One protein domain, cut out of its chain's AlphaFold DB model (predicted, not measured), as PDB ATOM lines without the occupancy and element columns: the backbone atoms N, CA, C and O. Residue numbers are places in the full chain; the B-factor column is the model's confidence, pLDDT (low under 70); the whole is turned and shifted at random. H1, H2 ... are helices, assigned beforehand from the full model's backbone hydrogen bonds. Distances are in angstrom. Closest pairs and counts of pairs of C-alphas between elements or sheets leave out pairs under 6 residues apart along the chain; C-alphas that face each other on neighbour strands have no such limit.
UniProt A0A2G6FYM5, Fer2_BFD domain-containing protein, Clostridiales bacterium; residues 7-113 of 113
ATOM      1  N   ILE A   7     -28.250 -23.442  11.264       95.44
ATOM      2  CA  ILE A   7     -28.809 -22.676  10.138       95.44
ATOM      3  C   ILE A   7     -30.217 -22.176  10.470       95.44
ATOM      4  O   ILE A   7     -30.551 -21.015  10.223       95.44
ATOM      5  N   CYS A   8     -31.061 -23.025  11.067       95.56
ATOM      6  CA  CYS A   8     -32.373 -22.627  11.571       95.56
ATOM      7  C   CYS A   8     -32.419 -22.747  13.094       95.56
ATOM      8  O   CYS A   8     -32.656 -23.821  13.633       95.56
ATOM      9  N   HIS A   9     -32.292 -21.619  13.788       94.62
ATOM     10  CA  HIS A   9     -32.418 -21.566  15.250       94.62
ATOM     11  C   HIS A   9     -33.854 -21.777  15.746       94.62
ATOM     12  O   HIS A   9     -34.065 -22.115  16.900       94.62
ATOM     13  N   CYS A  10     -34.860 -21.574  14.890       93.44
ATOM     14  CA  CYS A  10     -36.256 -21.728  15.306       93.44
ATOM     15  C   CYS A  10     -36.684 -23.191  15.453       93.44
ATOM     16  O   CYS A  10     -37.616 -23.470  16.198       93.44
ATOM     17  N   ALA A  11     -36.077 -24.076  14.666       93.69
ATOM     18  CA  ALA A  11     -36.430 -25.489  14.569       93.69
ATOM     19  C   ALA A  11     -35.224 -26.394  14.860       93.69
ATOM     20  O   ALA A  11     -35.266 -27.570  14.536       93.69
ATOM     21  N   GLU A  12     -34.150 -25.818  15.411       94.06
ATOM     22  CA  GLU A  12     -32.907 -26.516  15.746       94.06
ATOM     23  C   GLU A  12     -32.352 -27.367  14.588       94.06
ATOM     24  O   GLU A  12     -32.035 -28.537  14.748       94.06
ATOM     25  N   VAL A  13     -32.199 -26.750  13.407       96.69
ATOM     26  CA  VAL A  13     -31.649 -27.409  12.206       96.69
ATOM     27  C   VAL A  13     -30.238 -26.908  11.900       96.69
ATOM     28  O   VAL A  13     -30.024 -25.697  11.731       96.69
ATOM     29  N   SER A  14     -29.302 -27.843  11.768       97.25
ATOM     30  CA  SER A  14     -27.894 -27.618  11.422       97.25
ATOM     31  C   SER A  14     -27.619 -27.676   9.906       97.25
ATOM     32  O   SER A  14     -28.475 -28.058   9.102       97.25
ATOM     33  N   GLU A  15     -26.407 -27.301   9.483       96.31
ATOM     34  CA  GLU A  15     -25.946 -27.501   8.103       96.31
ATOM     35  C   GLU A  15     -25.873 -28.999   7.755       96.31
ATOM     36  O   GLU A  15     -26.229 -29.384   6.636       96.31
ATOM     37  N   GLY A  16     -25.469 -29.846   8.711       96.69
ATOM     38  CA  GLY A  16     -25.444 -31.302   8.561       96.69
ATOM     39  C   GLY A  16     -26.819 -31.884   8.224       96.69
ATOM     40  O   GLY A  16     -26.940 -32.659   7.274       96.69
ATOM     41  N   ASP A  17     -27.877 -31.436   8.904       97.62
ATOM     42  CA  ASP A  17     -29.252 -31.893   8.650       97.62
ATOM     43  C   ASP A  17     -29.726 -31.556   7.231       97.62
ATOM     44  O   ASP A  17     -30.366 -32.368   6.554       97.62
ATOM     45  N   ILE A  18     -29.382 -30.359   6.747       97.31
ATOM     46  CA  ILE A  18     -29.711 -29.921   5.386       97.31
ATOM     47  C   ILE A  18     -28.972 -30.791   4.365       97.31
ATOM     48  O   ILE A  18     -29.579 -31.253   3.396       97.31
ATOM     49  N   ARG A  19     -27.681 -31.067   4.583       95.88
ATOM     50  CA  ARG A  19     -26.889 -31.951   3.712       95.88
ATOM     51  C   ARG A  19     -27.415 -33.384   3.720       95.88
ATOM     52  O   ARG A  19     -27.510 -33.993   2.658       95.88
ATOM     53  N   ALA A  20     -27.820 -33.899   4.877       96.81
ATOM     54  CA  ALA A  20     -28.441 -35.213   4.989       96.81
ATOM     55  C   ALA A  20     -29.773 -35.280   4.221       96.81
ATOM     56  O   ALA A  20     -30.056 -36.286   3.569       96.81
ATOM     57  N   ALA A  21     -30.580 -34.213   4.239       97.69
ATOM     58  CA  ALA A  21     -31.798 -34.132   3.432       97.69
ATOM     59  C   ALA A  21     -31.496 -34.132   1.921       97.69
ATOM     60  O   ALA A  21     -32.162 -34.839   1.164       97.69
ATOM     61  N   LEU A  22     -30.468 -33.397   1.486       96.31
ATOM     62  CA  LEU A  22     -30.004 -33.382   0.092       96.31
ATOM     63  C   LEU A  22     -29.496 -34.756  -0.365       96.31
ATOM     64  O   LEU A  22     -29.885 -35.229  -1.430       96.31
ATOM     65  N   ALA A  23     -28.711 -35.442   0.468       94.00
ATOM     66  CA  ALA A  23     -28.249 -36.806   0.201       94.00
ATOM     67  C   ALA A  23     -29.412 -37.812   0.090       94.00
ATOM     68  O   ALA A  23     -29.354 -38.748  -0.703       94.00
ATOM     69  N   LYS A  24     -30.501 -37.587   0.837       96.38
ATOM     70  CA  LYS A  24     -31.755 -38.358   0.755       96.38
ATOM     71  C   LYS A  24     -32.645 -37.968  -0.437       96.38
ATOM     72  O   LYS A  24     -33.739 -38.508  -0.573       96.38
ATOM     73  N   GLY A  25     -32.203 -37.043  -1.293       93.81
ATOM     74  CA  GLY A  25     -32.888 -36.681  -2.535       93.81
ATOM     75  C   GLY A  25     -33.716 -35.396  -2.486       93.81
ATOM     76  O   GLY A  25     -34.494 -35.161  -3.412       93.81
ATOM     77  N   ALA A  26     -33.574 -34.548  -1.461       97.12
ATOM     78  CA  ALA A  26     -34.151 -33.203  -1.504       97.12
ATOM     79  C   ALA A  26     -33.561 -32.411  -2.685       97.12
ATOM     80  O   ALA A  26     -32.344 -32.361  -2.848       97.12
ATOM     81  N   LYS A  27     -34.411 -31.777  -3.503       93.38
ATOM     82  CA  LYS A  27     -33.966 -30.983  -4.669       93.38
ATOM     83  C   LYS A  27     -34.282 -29.501  -4.531       93.38
ATOM     84  O   LYS A  27     -33.613 -28.661  -5.124       93.38
ATOM     85  N   THR A  28     -35.308 -29.171  -3.753       96.38
ATOM     86  CA  THR A  28     -35.812 -27.808  -3.592       96.38
ATOM     87  C   THR A  28     -35.782 -27.371  -2.133       96.38
ATOM     88  O   THR A  28     -35.767 -28.191  -1.214       96.38
ATOM     89  N   ILE A  29     -35.871 -26.059  -1.895       96.25
ATOM     90  CA  ILE A  29     -36.031 -25.526  -0.537       96.25
ATOM     91  C   ILE A  29     -37.274 -26.100   0.159       96.25
ATOM     92  O   ILE A  29     -37.255 -26.310   1.366       96.25
ATOM     93  N   ASN A  30     -38.346 -26.393  -0.581       96.75
ATOM     94  CA  ASN A  30     -39.560 -26.971  -0.010       96.75
ATOM     95  C   ASN A  30     -39.354 -28.427   0.420       96.75
ATOM     96  O   ASN A  30     -39.912 -28.835   1.436       96.75
ATOM     97  N   ASP A  31     -38.521 -29.186  -0.292       97.44
ATOM     98  CA  ASP A  31     -38.120 -30.526   0.144       97.44
ATOM     99  C   ASP A  31     -37.303 -30.455   1.424       97.44
ATOM    100  O   ASP A  31     -37.620 -31.146   2.387       97.44
ATOM    101  N   VAL A  32     -36.323 -29.549   1.477       97.56
ATOM    102  CA  VAL A  32     -35.516 -29.331   2.683       97.56
ATOM    103  C   VAL A  32     -36.405 -28.945   3.862       97.56
ATOM    104  O   VAL A  32     -36.303 -29.561   4.919       97.56
ATOM    105  N   LYS A  33     -37.328 -27.990   3.695       96.25
ATOM    106  CA  LYS A  33     -38.288 -27.600   4.743       96.25
ATOM    107  C   LYS A  33     -39.130 -28.783   5.216       96.25
ATOM    108  O   LYS A  33     -39.249 -28.999   6.416       96.25
ATOM    109  N   ARG A  34     -39.680 -29.569   4.284       97.25
ATOM    110  CA  ARG A  34     -40.503 -30.749   4.590       97.25
ATOM    111  C   ARG A  34     -39.716 -31.825   5.338       97.25
ATOM    112  O   ARG A  34     -40.266 -32.466   6.220       97.25
ATOM    113  N   MET A  35     -38.448 -32.025   4.983       97.56
ATOM    114  CA  MET A  35     -37.607 -33.088   5.541       97.56
ATOM    115  C   MET A  35     -36.920 -32.703   6.855       97.56
ATOM    116  O   MET A  35     -36.629 -33.587   7.651       97.56
ATOM    117  N   THR A  36     -36.654 -31.413   7.081       96.56
ATOM    118  CA  THR A  36     -35.899 -30.919   8.253       96.56
ATOM    119  C   THR A  36     -36.749 -30.130   9.248       96.56
ATOM    120  O   THR A  36     -36.302 -29.864  10.354       96.56
ATOM    121  N   GLY A  37     -37.947 -29.682   8.864       95.31
ATOM    122  CA  GLY A  37     -38.757 -28.760   9.669       95.31
ATOM    123  C   GLY A  37     -38.266 -27.306   9.648       95.31
ATOM    124  O   GLY A  37     -38.851 -26.448  10.315       95.31
ATOM    125  N   SER A  38     -37.224 -26.988   8.873       94.88
ATOM    126  CA  SER A  38     -36.666 -25.635   8.802       94.88
ATOM    127  C   SER A  38     -37.680 -24.594   8.309       94.88
ATOM    128  O   SER A  38     -38.552 -24.853   7.480       94.88
ATOM    129  N   CYS A  39     -37.554 -23.375   8.839       90.88
ATOM    130  CA  CYS A  39     -38.387 -22.217   8.511       90.88
ATOM    131  C   CYS A  39     -39.922 -22.442   8.647       90.88
ATOM    132  O   CYS A  39     -40.692 -21.786   7.947       90.88
ATOM    133  N   THR A  40     -40.379 -23.325   9.548       91.06
ATOM    134  CA  THR A  40     -41.816 -23.583   9.821       91.06
ATOM    135  C   THR A  40     -42.401 -22.713  10.942       91.06
ATOM    136  O   THR A  40     -43.573 -22.357  10.899       91.06
ATOM    137  N   MET A  41     -41.579 -22.319  11.920       88.56
ATOM    138  CA  MET A  41     -42.023 -21.594  13.122       88.56
ATOM    139  C   MET A  41     -42.167 -20.073  12.942       88.56
ATOM    140  O   MET A  41     -42.826 -19.420  13.745       88.56
ATOM    141  N   GLY A  42     -41.500 -19.473  11.948       88.38
ATOM    142  CA  GLY A  42     -41.600 -18.032  11.659       88.38
ATOM    143  C   GLY A  42     -40.983 -17.073  12.693       88.38
ATOM    144  O   GLY A  42     -41.151 -15.866  12.567       88.38
ATOM    145  N   ARG A  43     -40.235 -17.561  13.692       90.62
ATOM    146  CA  ARG A  43     -39.652 -16.746  14.786       90.62
ATOM    147  C   ARG A  43     -38.218 -16.265  14.520       90.62
ATOM    148  O   ARG A  43     -37.440 -16.031  15.440       90.62
ATOM    149  N   CYS A  44     -37.834 -16.138  13.254       91.62
ATOM    150  CA  CYS A  44     -36.436 -15.925  12.870       91.62
ATOM    151  C   CYS A  44     -35.862 -14.587  13.362       91.62
ATOM    152  O   CYS A  44     -34.677 -14.512  13.666       91.62
ATOM    153  N   LEU A  45     -36.703 -13.555  13.474       88.31
ATOM    154  CA  LEU A  45     -36.298 -12.226  13.940       88.31
ATOM    155  C   LEU A  45     -35.990 -12.177  15.445       88.31
ATOM    156  O   LEU A  45     -35.343 -11.241  15.889       88.31
ATOM    157  N   THR A  46     -36.450 -13.160  16.226       89.75
ATOM    158  CA  THR A  46     -36.230 -13.206  17.680       89.75
ATOM    159  C   THR A  46     -35.269 -14.312  18.101       89.75
ATOM    160  O   THR A  46     -34.557 -14.154  19.085       89.75
ATOM    161  N   MET A  47     -35.240 -15.429  17.369       88.81
ATOM    162  CA  MET A  47     -34.448 -16.610  17.730       88.81
ATOM    163  C   MET A  47     -33.053 -16.627  17.096       88.81
ATOM    164  O   MET A  47     -32.134 -17.210  17.665       88.81
ATOM    165  N   LYS A  48     -32.885 -16.056  15.896       89.94
ATOM    166  CA  LYS A  48     -31.591 -16.062  15.203       89.94
ATOM    167  C   LYS A  48     -30.758 -14.861  15.668       89.94
ATOM    168  O   LYS A  48     -31.294 -13.752  15.640       89.94
ATOM    169  N   PRO A  49     -29.467 -15.030  16.015       89.00
ATOM    170  CA  PRO A  49     -28.609 -13.916  16.429       89.00
ATOM    171  C   PRO A  49     -28.572 -12.766  15.414       89.00
ATOM    172  O   PRO A  49     -28.641 -11.598  15.786       89.00
ATOM    173  N   GLU A  50     -28.547 -13.091  14.118       89.44
ATOM    174  CA  GLU A  50     -28.524 -12.107  13.031       89.44
ATOM    175  C   GLU A  50     -29.913 -11.568  12.655       89.44
ATOM    176  O   GLU A  50     -30.019 -10.813  11.694       89.44
ATOM    177  N   GLN A  51     -30.983 -11.982  13.349       91.81
ATOM    178  CA  GLN A  51     -32.362 -11.513  13.142       91.81
ATOM    179  C   GLN A  51     -32.827 -11.608  11.679       91.81
ATOM    180  O   GLN A  51     -33.453 -10.708  11.125       91.81
ATOM    181  N   THR A  52     -32.507 -12.720  11.018       92.19
ATOM    182  CA  THR A  52     -32.824 -12.967   9.605       92.19
ATOM    183  C   THR A  52     -33.402 -14.364   9.414       92.19
ATOM    184  O   THR A  52     -33.201 -15.262  10.228       92.19
ATOM    185  N   CYS A  53     -34.168 -14.575   8.342       93.38
ATOM    186  CA  CYS A  53     -34.718 -15.897   8.040       93.38
ATOM    187  C   CYS A  53     -33.640 -16.859   7.509       93.38
ATOM    188  O   CYS A  53     -32.735 -16.443   6.794       93.38
ATOM    189  N   CYS A  54     -33.788 -18.156   7.799       94.56
ATOM    190  CA  CYS A  54     -32.919 -19.242   7.323       94.56
ATOM    191  C   CYS A  54     -32.936 -19.453   5.799       94.56
ATOM    192  O   CYS A  54     -31.996 -20.015   5.243       94.56
ATOM    193  N   GLY A  55     -33.997 -19.017   5.110       94.44
ATOM    194  CA  GLY A  55     -34.232 -19.319   3.693       94.44
ATOM    195  C   GLY A  55     -33.061 -18.990   2.753       94.44
ATOM    196  O   GLY A  55     -32.639 -19.874   2.009       94.44
ATOM    197  N   PRO A  56     -32.496 -17.768   2.790       94.88
ATOM    198  CA  PRO A  56     -31.350 -17.405   1.958       94.88
ATOM    199  C   PRO A  56     -30.098 -18.255   2.216       94.88
ATOM    200  O   PRO A  56     -29.371 -18.557   1.274       94.88
ATOM    201  N   GLU A  57     -29.834 -18.656   3.465       94.88
ATOM    202  CA  GLU A  57     -28.705 -19.541   3.788       94.88
ATOM    203  C   GLU A  57     -28.941 -20.960   3.258       94.88
ATOM    204  O   GLU A  57     -28.047 -21.528   2.633       94.88
ATOM    205  N   ILE A  58     -30.160 -21.494   3.405       96.00
ATOM    206  CA  ILE A  58     -30.531 -22.808   2.857       96.00
ATOM    207  C   ILE A  58     -30.332 -22.838   1.335       96.00
ATOM    208  O   ILE A  58     -29.756 -23.790   0.815       96.00
ATOM    209  N   LEU A  59     -30.748 -21.791   0.612       96.56
ATOM    210  CA  LEU A  59     -30.567 -21.720  -0.845       96.56
ATOM    211  C   LEU A  59     -29.093 -21.772  -1.260       96.56
ATOM    212  O   LEU A  59     -28.760 -22.466  -2.217       96.56
ATOM    213  N   LYS A  60     -28.207 -21.096  -0.522       95.94
ATOM    214  CA  LYS A  60     -26.759 -21.141  -0.781       95.94
ATOM    215  C   LYS A  60     -26.185 -22.543  -0.579       95.94
ATOM    216  O   LYS A  60     -25.330 -22.959  -1.354       95.94
ATOM    217  N   ILE A  61     -26.655 -23.271   0.436       95.50
ATOM    218  CA  ILE A  61     -26.226 -24.655   0.694       95.50
ATOM    219  C   ILE A  61     -26.680 -25.576  -0.444       95.50
ATOM    220  O   ILE A  61     -25.882 -26.372  -0.935       95.50
ATOM    221  N   ILE A  62     -27.934 -25.439  -0.896       95.56
ATOM    222  CA  ILE A  62     -28.475 -26.209  -2.027       95.56
ATOM    223  C   ILE A  62     -27.659 -25.943  -3.298       95.56
ATOM    224  O   ILE A  62     -27.247 -26.886  -3.971       95.56
ATOM    225  N   ASP A  63     -27.397 -24.674  -3.614       94.69
ATOM    226  CA  ASP A  63     -26.618 -24.288  -4.795       94.69
ATOM    227  C   ASP A  63     -25.190 -24.851  -4.745       94.69
ATOM    228  O   ASP A  63     -24.733 -25.496  -5.689       94.69
ATOM    229  N   ALA A  64     -24.510 -24.712  -3.603       92.31
ATOM    230  CA  ALA A  64     -23.172 -25.259  -3.405       92.31
ATOM    231  C   ALA A  64     -23.137 -26.793  -3.541       92.31
ATOM    232  O   ALA A  64     -22.214 -27.337  -4.154       92.31
ATOM    233  N   TYR A  65     -24.145 -27.490  -3.008       92.00
ATOM    234  CA  TYR A  65     -24.278 -28.942  -3.136       92.00
ATOM    235  C   TYR A  65     -24.466 -29.362  -4.598       92.00
ATOM    236  O   TYR A  65     -23.740 -30.224  -5.092       92.00
ATOM    237  N   ASN A  66     -25.376 -28.703  -5.319       89.50
ATOM    238  CA  ASN A  66     -25.635 -28.986  -6.730       89.50
ATOM    239  C   ASN A  66     -24.421 -28.684  -7.609       89.50
ATOM    240  O   ASN A  66     -24.105 -29.465  -8.503       89.50
ATOM    241  N   LYS A  67     -23.699 -27.593  -7.335       89.00
ATOM    242  CA  LYS A  67     -22.461 -27.257  -8.042       89.00
ATOM    243  C   LYS A  67     -21.383 -28.316  -7.822       89.00
ATOM    244  O   LYS A  67     -20.713 -28.700  -8.777       89.00
ATOM    245  N   SER A  68     -21.239 -28.818  -6.594       83.94
ATOM    246  CA  SER A  68     -20.327 -29.928  -6.297       83.94
ATOM    247  C   SER A  68     -20.741 -31.210  -7.022       83.94
ATOM    248  O   SER A  68     -19.882 -31.914  -7.546       83.94
ATOM    249  N   LEU A  69     -22.041 -31.506  -7.077       78.44
ATOM    250  CA  LEU A  69     -22.568 -32.666  -7.788       78.44
ATOM    251  C   LEU A  69     -22.320 -32.558  -9.301       78.44
ATOM    252  O   LEU A  69     -21.819 -33.503  -9.902       78.44
ATOM    253  N   MET A  70     -22.604 -31.400  -9.906       77.31
ATOM    254  CA  MET A  70     -22.336 -31.147 -11.326       77.31
ATOM    255  C   MET A  70     -20.848 -31.226 -11.657       77.31
ATOM    256  O   MET A  70     -20.485 -31.823 -12.668       77.31
ATOM    257  N   LEU A  71     -19.983 -30.657 -10.808       70.06
ATOM    258  CA  LEU A  71     -18.539 -30.735 -11.009       70.06
ATOM    259  C   LEU A  71     -18.082 -32.196 -11.043       70.06
ATOM    260  O   LEU A  71     -17.380 -32.571 -11.972       70.06
ATOM    261  N   ASN A  72     -18.559 -33.032 -10.116       67.62
ATOM    262  CA  ASN A  72     -18.226 -34.458 -10.091       67.62
ATOM    263  C   ASN A  72     -18.682 -35.203 -11.357       67.62
ATOM    264  O   ASN A  72     -17.953 -36.065 -11.840       67.62
ATOM    265  N   VAL A  73     -19.854 -34.873 -11.915       65.00
ATOM    266  CA  VAL A  73     -20.336 -35.464 -13.180       65.00
ATOM    267  C   VAL A  73     -19.386 -35.133 -14.335       65.00
ATOM    268  O   VAL A  73     -19.044 -36.010 -15.122       65.00
ATOM    269  N   ILE A  74     -18.916 -33.884 -14.413       63.62
ATOM    270  CA  ILE A  74     -18.022 -33.423 -15.484       63.62
ATOM    271  C   ILE A  74     -16.601 -33.977 -15.304       63.62
ATOM    272  O   ILE A  74     -15.976 -34.389 -16.277       63.62
ATOM    273  N   THR A  75     -16.072 -33.991 -14.077       63.34
ATOM    274  CA  THR A  75     -14.667 -34.346 -13.821       63.34
ATOM    275  C   THR A  75     -14.425 -35.846 -13.728       63.34
ATOM    276  O   THR A  75     -13.356 -36.301 -14.120       63.34
ATOM    277  N   ASN A  76     -15.389 -36.625 -13.224       59.34
ATOM    278  CA  ASN A  76     -15.196 -38.061 -12.982       59.34
ATOM    279  C   ASN A  76     -15.679 -38.941 -14.144       59.34
ATOM    280  O   ASN A  76     -15.723 -40.160 -13.995       59.34
ATOM    281  N   ASN A  77     -16.056 -38.341 -15.283       62.00
ATOM    282  CA  ASN A  77     -16.602 -39.029 -16.460       62.00
ATOM    283  C   ASN A  77     -17.722 -40.034 -16.109       62.00
ATOM    284  O   ASN A  77     -17.877 -41.054 -16.778       62.00
ATOM    285  N   GLN A  78     -18.468 -39.784 -15.025       63.66
ATOM    286  CA  GLN A  78     -19.589 -40.625 -14.628       63.66
ATOM    287  C   GLN A  78     -20.815 -40.175 -15.423       63.66
ATOM    288  O   GLN A  78     -21.289 -39.054 -15.210       63.66
ATOM    289  N   PRO A  79     -21.326 -41.013 -16.341       66.69
ATOM    290  CA  PRO A  79     -22.465 -40.641 -17.160       66.69
ATOM    291  C   PRO A  79     -23.709 -40.440 -16.283       66.69
ATOM    292  O   PRO A  79     -23.879 -41.099 -15.256       66.69
ATOM    293  N   ASN A  80     -24.591 -39.517 -16.677       71.75
ATOM    294  CA  ASN A  80     -25.900 -39.378 -16.034       71.75
ATOM    295  C   ASN A  80     -26.782 -40.613 -16.329       71.75
ATOM    296  O   ASN A  80     -26.450 -41.412 -17.199       71.75
ATOM    297  N   ALA A  81     -27.908 -40.769 -15.628       78.19
ATOM    298  CA  ALA A  81     -28.746 -41.970 -15.741       78.19
ATOM    299  C   ALA A  81     -29.185 -42.288 -17.184       78.19
ATOM    300  O   ALA A  81     -29.099 -43.437 -17.604       78.19
ATOM    301  N   GLU A  82     -29.585 -41.282 -17.965       73.31
ATOM    302  CA  GLU A  82     -29.964 -41.465 -19.376       73.31
ATOM    303  C   GLU A  82     -28.770 -41.903 -20.238       73.31
ATOM    304  O   GLU A  82     -28.893 -42.775 -21.092       73.31
ATOM    305  N   THR A  83     -27.586 -41.349 -19.971       79.56
ATOM    306  CA  THR A  83     -26.357 -41.721 -20.683       79.56
ATOM    307  C   THR A  83     -25.907 -43.134 -20.314       79.56
ATOM    308  O   THR A  83     -25.387 -43.841 -21.170       79.56
ATOM    309  N   ILE A  84     -26.122 -43.573 -19.068       81.19
ATOM    310  CA  ILE A  84     -25.843 -44.954 -18.642       81.19
ATOM    311  C   ILE A  84     -26.692 -45.930 -19.458       81.19
ATOM    312  O   ILE A  84     -26.135 -46.869 -20.019       81.19
ATOM    313  N   VAL A  85     -27.993 -45.663 -19.597       82.88
ATOM    314  CA  VAL A  85     -28.902 -46.501 -20.399       82.88
ATOM    315  C   VAL A  85     -28.437 -46.578 -21.854       82.88
ATOM    316  O   VAL A  85     -28.317 -47.668 -22.404       82.88
ATOM    317  N   ALA A  86     -28.089 -45.438 -22.459       80.81
ATOM    318  CA  ALA A  86     -27.580 -45.413 -23.830       80.81
ATOM    319  C   ALA A  86     -26.256 -46.189 -23.980       80.81
ATOM    320  O   ALA A  86     -26.024 -46.856 -24.989       80.81
ATOM    321  N   ILE A  87     -25.373 -46.127 -22.979       82.75
ATOM    322  CA  ILE A  87     -24.134 -46.910 -22.968       82.75
ATOM    323  C   ILE A  87     -24.452 -48.402 -22.870       82.75
ATOM    324  O   ILE A  87     -23.873 -49.175 -23.628       82.75
ATOM    325  N   GLU A  88     -25.346 -48.812 -21.970       85.31
ATOM    326  CA  GLU A  88     -25.753 -50.210 -21.798       85.31
ATOM    327  C   GLU A  88     -26.331 -50.788 -23.092       85.31
ATOM    328  O   GLU A  88     -25.872 -51.840 -23.538       85.31
ATOM    329  N   GLU A  89     -27.226 -50.054 -23.752       82.69
ATOM    330  CA  GLU A  89     -27.804 -50.434 -25.046       82.69
ATOM    331  C   GLU A  89     -26.711 -50.652 -26.107       82.69
ATOM    332  O   GLU A  89     -26.640 -51.709 -26.740       82.69
ATOM    333  N   VAL A  90     -25.764 -49.714 -26.238       82.94
ATOM    334  CA  VAL A  90     -24.625 -49.853 -27.164       82.94
ATOM    335  C   VAL A  90     -23.735 -51.050 -26.806       82.94
ATOM    336  O   VAL A  90     -23.191 -51.709 -27.696       82.94
ATOM    337  N   GLN A  91     -23.550 -51.353 -25.518       82.44
ATOM    338  CA  GLN A  91     -22.778 -52.523 -25.088       82.44
ATOM    339  C   GLN A  91     -23.491 -53.831 -25.443       82.44
ATOM    340  O   GLN A  91     -22.826 -54.789 -25.835       82.44
ATOM    341  N   GLU A  92     -24.819 -53.891 -25.347       82.12
ATOM    342  CA  GLU A  92     -25.596 -55.057 -25.780       82.12
ATOM    343  C   GLU A  92     -25.536 -55.259 -27.294       82.12
ATOM    344  O   GLU A  92     -25.264 -56.375 -27.745       82.12
ATOM    345  N   MET A  93     -25.653 -54.183 -28.078       73.25
ATOM    346  CA  MET A  93     -25.465 -54.235 -29.533       73.25
ATOM    347  C   MET A  93     -24.078 -54.775 -29.911       73.25
ATOM    348  O   MET A  93     -23.946 -55.592 -30.820       73.25
ATOM    349  N   LYS A  94     -23.027 -54.380 -29.178       77.06
ATOM    350  CA  LYS A  94     -21.655 -54.870 -29.400       77.06
ATOM    351  C   LYS A  94     -21.460 -56.351 -29.063       77.06
ATOM    352  O   LYS A  94     -20.566 -56.968 -29.639       77.06
ATOM    353  N   LYS A  95     -22.255 -56.930 -28.152       79.88
ATOM    354  CA  LYS A  95     -22.179 -58.364 -27.797       79.88
ATOM    355  C   LYS A  95     -22.688 -59.271 -28.919       79.88
ATOM    356  O   LYS A  95     -22.217 -60.399 -29.021       79.88
ATOM    357  N   ASN A  96     -23.589 -58.777 -29.771       68.25
ATOM    358  CA  ASN A  96     -24.056 -59.467 -30.974       68.25
ATOM    359  C   ASN A  96     -23.848 -58.585 -32.220       68.25
ATOM    360  O   ASN A  96     -24.811 -58.037 -32.758       68.25
ATOM    361  N   PRO A  97     -22.606 -58.489 -32.736       61.75
ATOM    362  CA  PRO A  97     -22.303 -57.665 -33.905       61.75
ATOM    363  C   PRO A  97     -23.040 -58.107 -35.182       61.75
ATOM    364  O   PRO A  97     -23.175 -57.312 -36.101       61.75
ATOM    365  N   ASN A  98     -23.555 -59.344 -35.222       63.03
ATOM    366  CA  ASN A  98     -24.366 -59.880 -36.324       63.03
ATOM    367  C   ASN A  98     -25.851 -59.457 -36.285       63.03
ATOM    368  O   ASN A  98     -26.606 -59.846 -37.171       63.03
ATOM    369  N   LEU A  99     -26.301 -58.708 -35.268       56.59
ATOM    370  CA  LEU A  99     -27.671 -58.170 -35.228       56.59
ATOM    371  C   LEU A  99     -27.813 -56.908 -36.096       56.59
ATOM    372  O   LEU A  99     -28.882 -56.634 -36.634       56.59
ATOM    373  N   ALA A 100     -26.725 -56.155 -36.259       56.09
ATOM    374  CA  ALA A 100     -26.648 -55.104 -37.255       56.09
ATOM    375  C   ALA A 100     -26.327 -55.760 -38.601       56.09
ATOM    376  O   ALA A 100     -25.200 -56.202 -38.823       56.09
ATOM    377  N   LYS A 101     -27.308 -55.839 -39.506       59.06
ATOM    378  CA  LYS A 101     -27.012 -56.166 -40.902       59.06
ATOM    379  C   LYS A 101     -26.147 -55.038 -41.465       59.06
ATOM    380  O   LYS A 101     -26.632 -53.937 -41.715       59.06
ATOM    381  N   ALA A 102     -24.848 -55.284 -41.581       61.00
ATOM    382  CA  ALA A 102     -23.957 -54.414 -42.324       61.00
ATOM    383  C   ALA A 102     -24.118 -54.772 -43.801       61.00
ATOM    384  O   ALA A 102     -23.685 -55.838 -44.228       61.00
ATOM    385  N   TYR A 103     -24.785 -53.902 -44.553       62.34
ATOM    386  CA  TYR A 103     -24.851 -54.005 -46.003       62.34
ATOM    387  C   TYR A 103     -23.721 -53.172 -46.596       62.34
ATOM    388  O   TYR A 103     -23.553 -52.000 -46.257       62.34
ATOM    389  N   ASP A 104     -22.943 -53.783 -47.472       71.75
ATOM    390  CA  ASP A 104     -21.971 -53.120 -48.337       71.75
ATOM    391  C   ASP A 104     -22.594 -52.676 -49.676       71.75
ATOM    392  O   ASP A 104     -22.046 -51.797 -50.340       71.75
ATOM    393  N   ASP A 105     -23.769 -53.213 -50.027       69.88
ATOM    394  CA  ASP A 105     -24.546 -52.880 -51.224       69.88
ATOM    395  C   ASP A 105     -25.998 -52.489 -50.884       69.88
ATOM    396  O   ASP A 105     -26.732 -53.198 -50.189       69.88
ATOM    397  N   VAL A 106     -26.434 -51.350 -51.427       74.50
ATOM    398  CA  VAL A 106     -27.785 -50.793 -51.261       74.50
ATOM    399  C   VAL A 106     -28.864 -51.697 -51.869       74.50
ATOM    400  O   VAL A 106     -29.977 -51.737 -51.348       74.50
ATOM    401  N   HIS A 107     -28.562 -52.435 -52.940       79.38
ATOM    402  CA  HIS A 107     -29.529 -53.335 -53.576       79.38
ATOM    403  C   HIS A 107     -29.878 -54.506 -52.657       79.38
ATOM    404  O   HIS A 107     -31.053 -54.822 -52.500       79.38
ATOM    405  N   ILE A 108     -28.878 -55.070 -51.971       73.69
ATOM    406  CA  ILE A 108     -29.066 -56.157 -50.998       73.69
ATOM    407  C   ILE A 108     -29.939 -55.673 -49.830       73.69
ATOM    408  O   ILE A 108     -30.836 -56.382 -49.381       73.69
ATOM    409  N   MET A 109     -29.747 -54.425 -49.388       77.44
ATOM    410  CA  MET A 109     -30.590 -53.820 -48.352       77.44
ATOM    411  C   MET A 109     -32.062 -53.693 -48.783       77.44
ATOM    412  O   MET A 109     -32.948 -53.838 -47.944       77.44
ATOM    413  N   MET A 110     -32.333 -53.411 -50.063       80.50
ATOM    414  CA  MET A 110     -33.700 -53.255 -50.581       80.50
ATOM    415  C   MET A 110     -34.448 -54.582 -50.762       80.50
ATOM    416  O   MET A 110     -35.674 -54.574 -50.726       80.50
ATOM    417  N   GLU A 111     -33.746 -55.698 -50.958       76.50
ATOM    418  CA  GLU A 111     -34.362 -57.022 -51.140       76.50
ATOM    419  C   GLU A 111     -34.772 -57.696 -49.821       76.50
ATOM    420  O   GLU A 111     -35.687 -58.516 -49.808       76.50
ATOM    421  N   GLU A 112     -34.107 -57.361 -48.711       67.94
ATOM    422  CA  GLU A 112     -34.326 -57.985 -47.398       67.94
ATOM    423  C   GLU A 112     -35.263 -57.193 -46.456       67.94
ATOM    424  O   GLU A 112     -35.392 -57.558 -45.280       67.94
ATOM    425  N   LEU A 113     -35.870 -56.108 -46.955       67.12
ATOM    426  CA  LEU A 113     -36.907 -55.295 -46.294       67.12
ATOM    427  C   LEU A 113     -38.305 -55.897 -46.487       67.12
ATOM    428  O   LEU A 113     -39.072 -55.881 -45.496       67.12
TER     429      LEU A 113
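What this domain is: This is residues 7 to 113 of the 113 residues of the protein "Fer2_BFD domain-containing protein" of Clostridiales bacterium (UniProt A0A2G6FYM5). A small helical head sits at one end of a long arm: H1, H2 and the first part of H4 pack on one another in the head, and H4 runs on out of it. Beyond the head, H4, H5 and then the short H6 follow one another along the longest axis, so that residues 67 to 78, 80 to 86, 88 to 100 and 102 to 108 stick out, while the short H3 lies in a loop at the opposite end. The printed part has 107 residues with six named helices, H1 to H6 in order along the chain, and no named strand; the class is all helix. The whole is extended, with a radius of gyration of the C-alphas of 25.3 A and spans of 82 by 27 by 19 A.

Where its parts are: H4, the longest helix, holds residues 55 to 75 and measures 30.3 A from C-alpha 55 at (-34.232, -19.319, 3.693) to C-alpha 75 at (-14.667, -34.346, -13.821). H5, residues 81 to 95, measures 21.4 A. H1 is residues 15 to 23, 12.4 A, beginning at C-alpha 15 at (-25.946, -27.501, 8.103). H2 is residues 29 to 36, 10.3 A. H3 is residues 44 to 47, 5.3 A. H6 is residues 106 to 111, 9.1 A, ending at C-alpha 111 at (-34.362, -57.022, -51.140).

How they stand to each other: H4 touches H1 with residues 58 to 65 alone; the closest C-alphas, of Ile 18 and Ile 58, are 7.6 A apart. The two run the same way at a steep tilt of 49 degrees. H4 touches H2 with residues 55 to 62 alone, about perpendicular at 80 degrees; the closest C-alphas, of Ile 29 and Leu 59, are 6.7 A apart. H1 and H2 touch, with the C-alphas of Ala 21 and Val 32 closest at 6.1 A, and are only just about perpendicular at 73 degrees. The helix packing is mostly crossed, with no touching pair at a shallow tilt. H3, H5 and H6 touch no helix; H4 and H5 are apart, and so are H5 and H6. In H1, H2, H4, H5 and H6 every O i to N i+4 pair is within hydrogen-bond range; H3 is too short for such a pair, and its one O i to N i+3 pair is not within range.

The domain as a whole: The C-alphas farthest apart, of Thr 46 and His 107, are 82.1 A apart. The printed part has no cut and ends at residue 113, the chain's last. The links H1 to H2 and H4 to H5 are tight, the others short, and no link is long. Mean pLDDT of the printed part is 84.7; residues 72 to 79, 96 to 103, 105 and 112 to 113 are under 70.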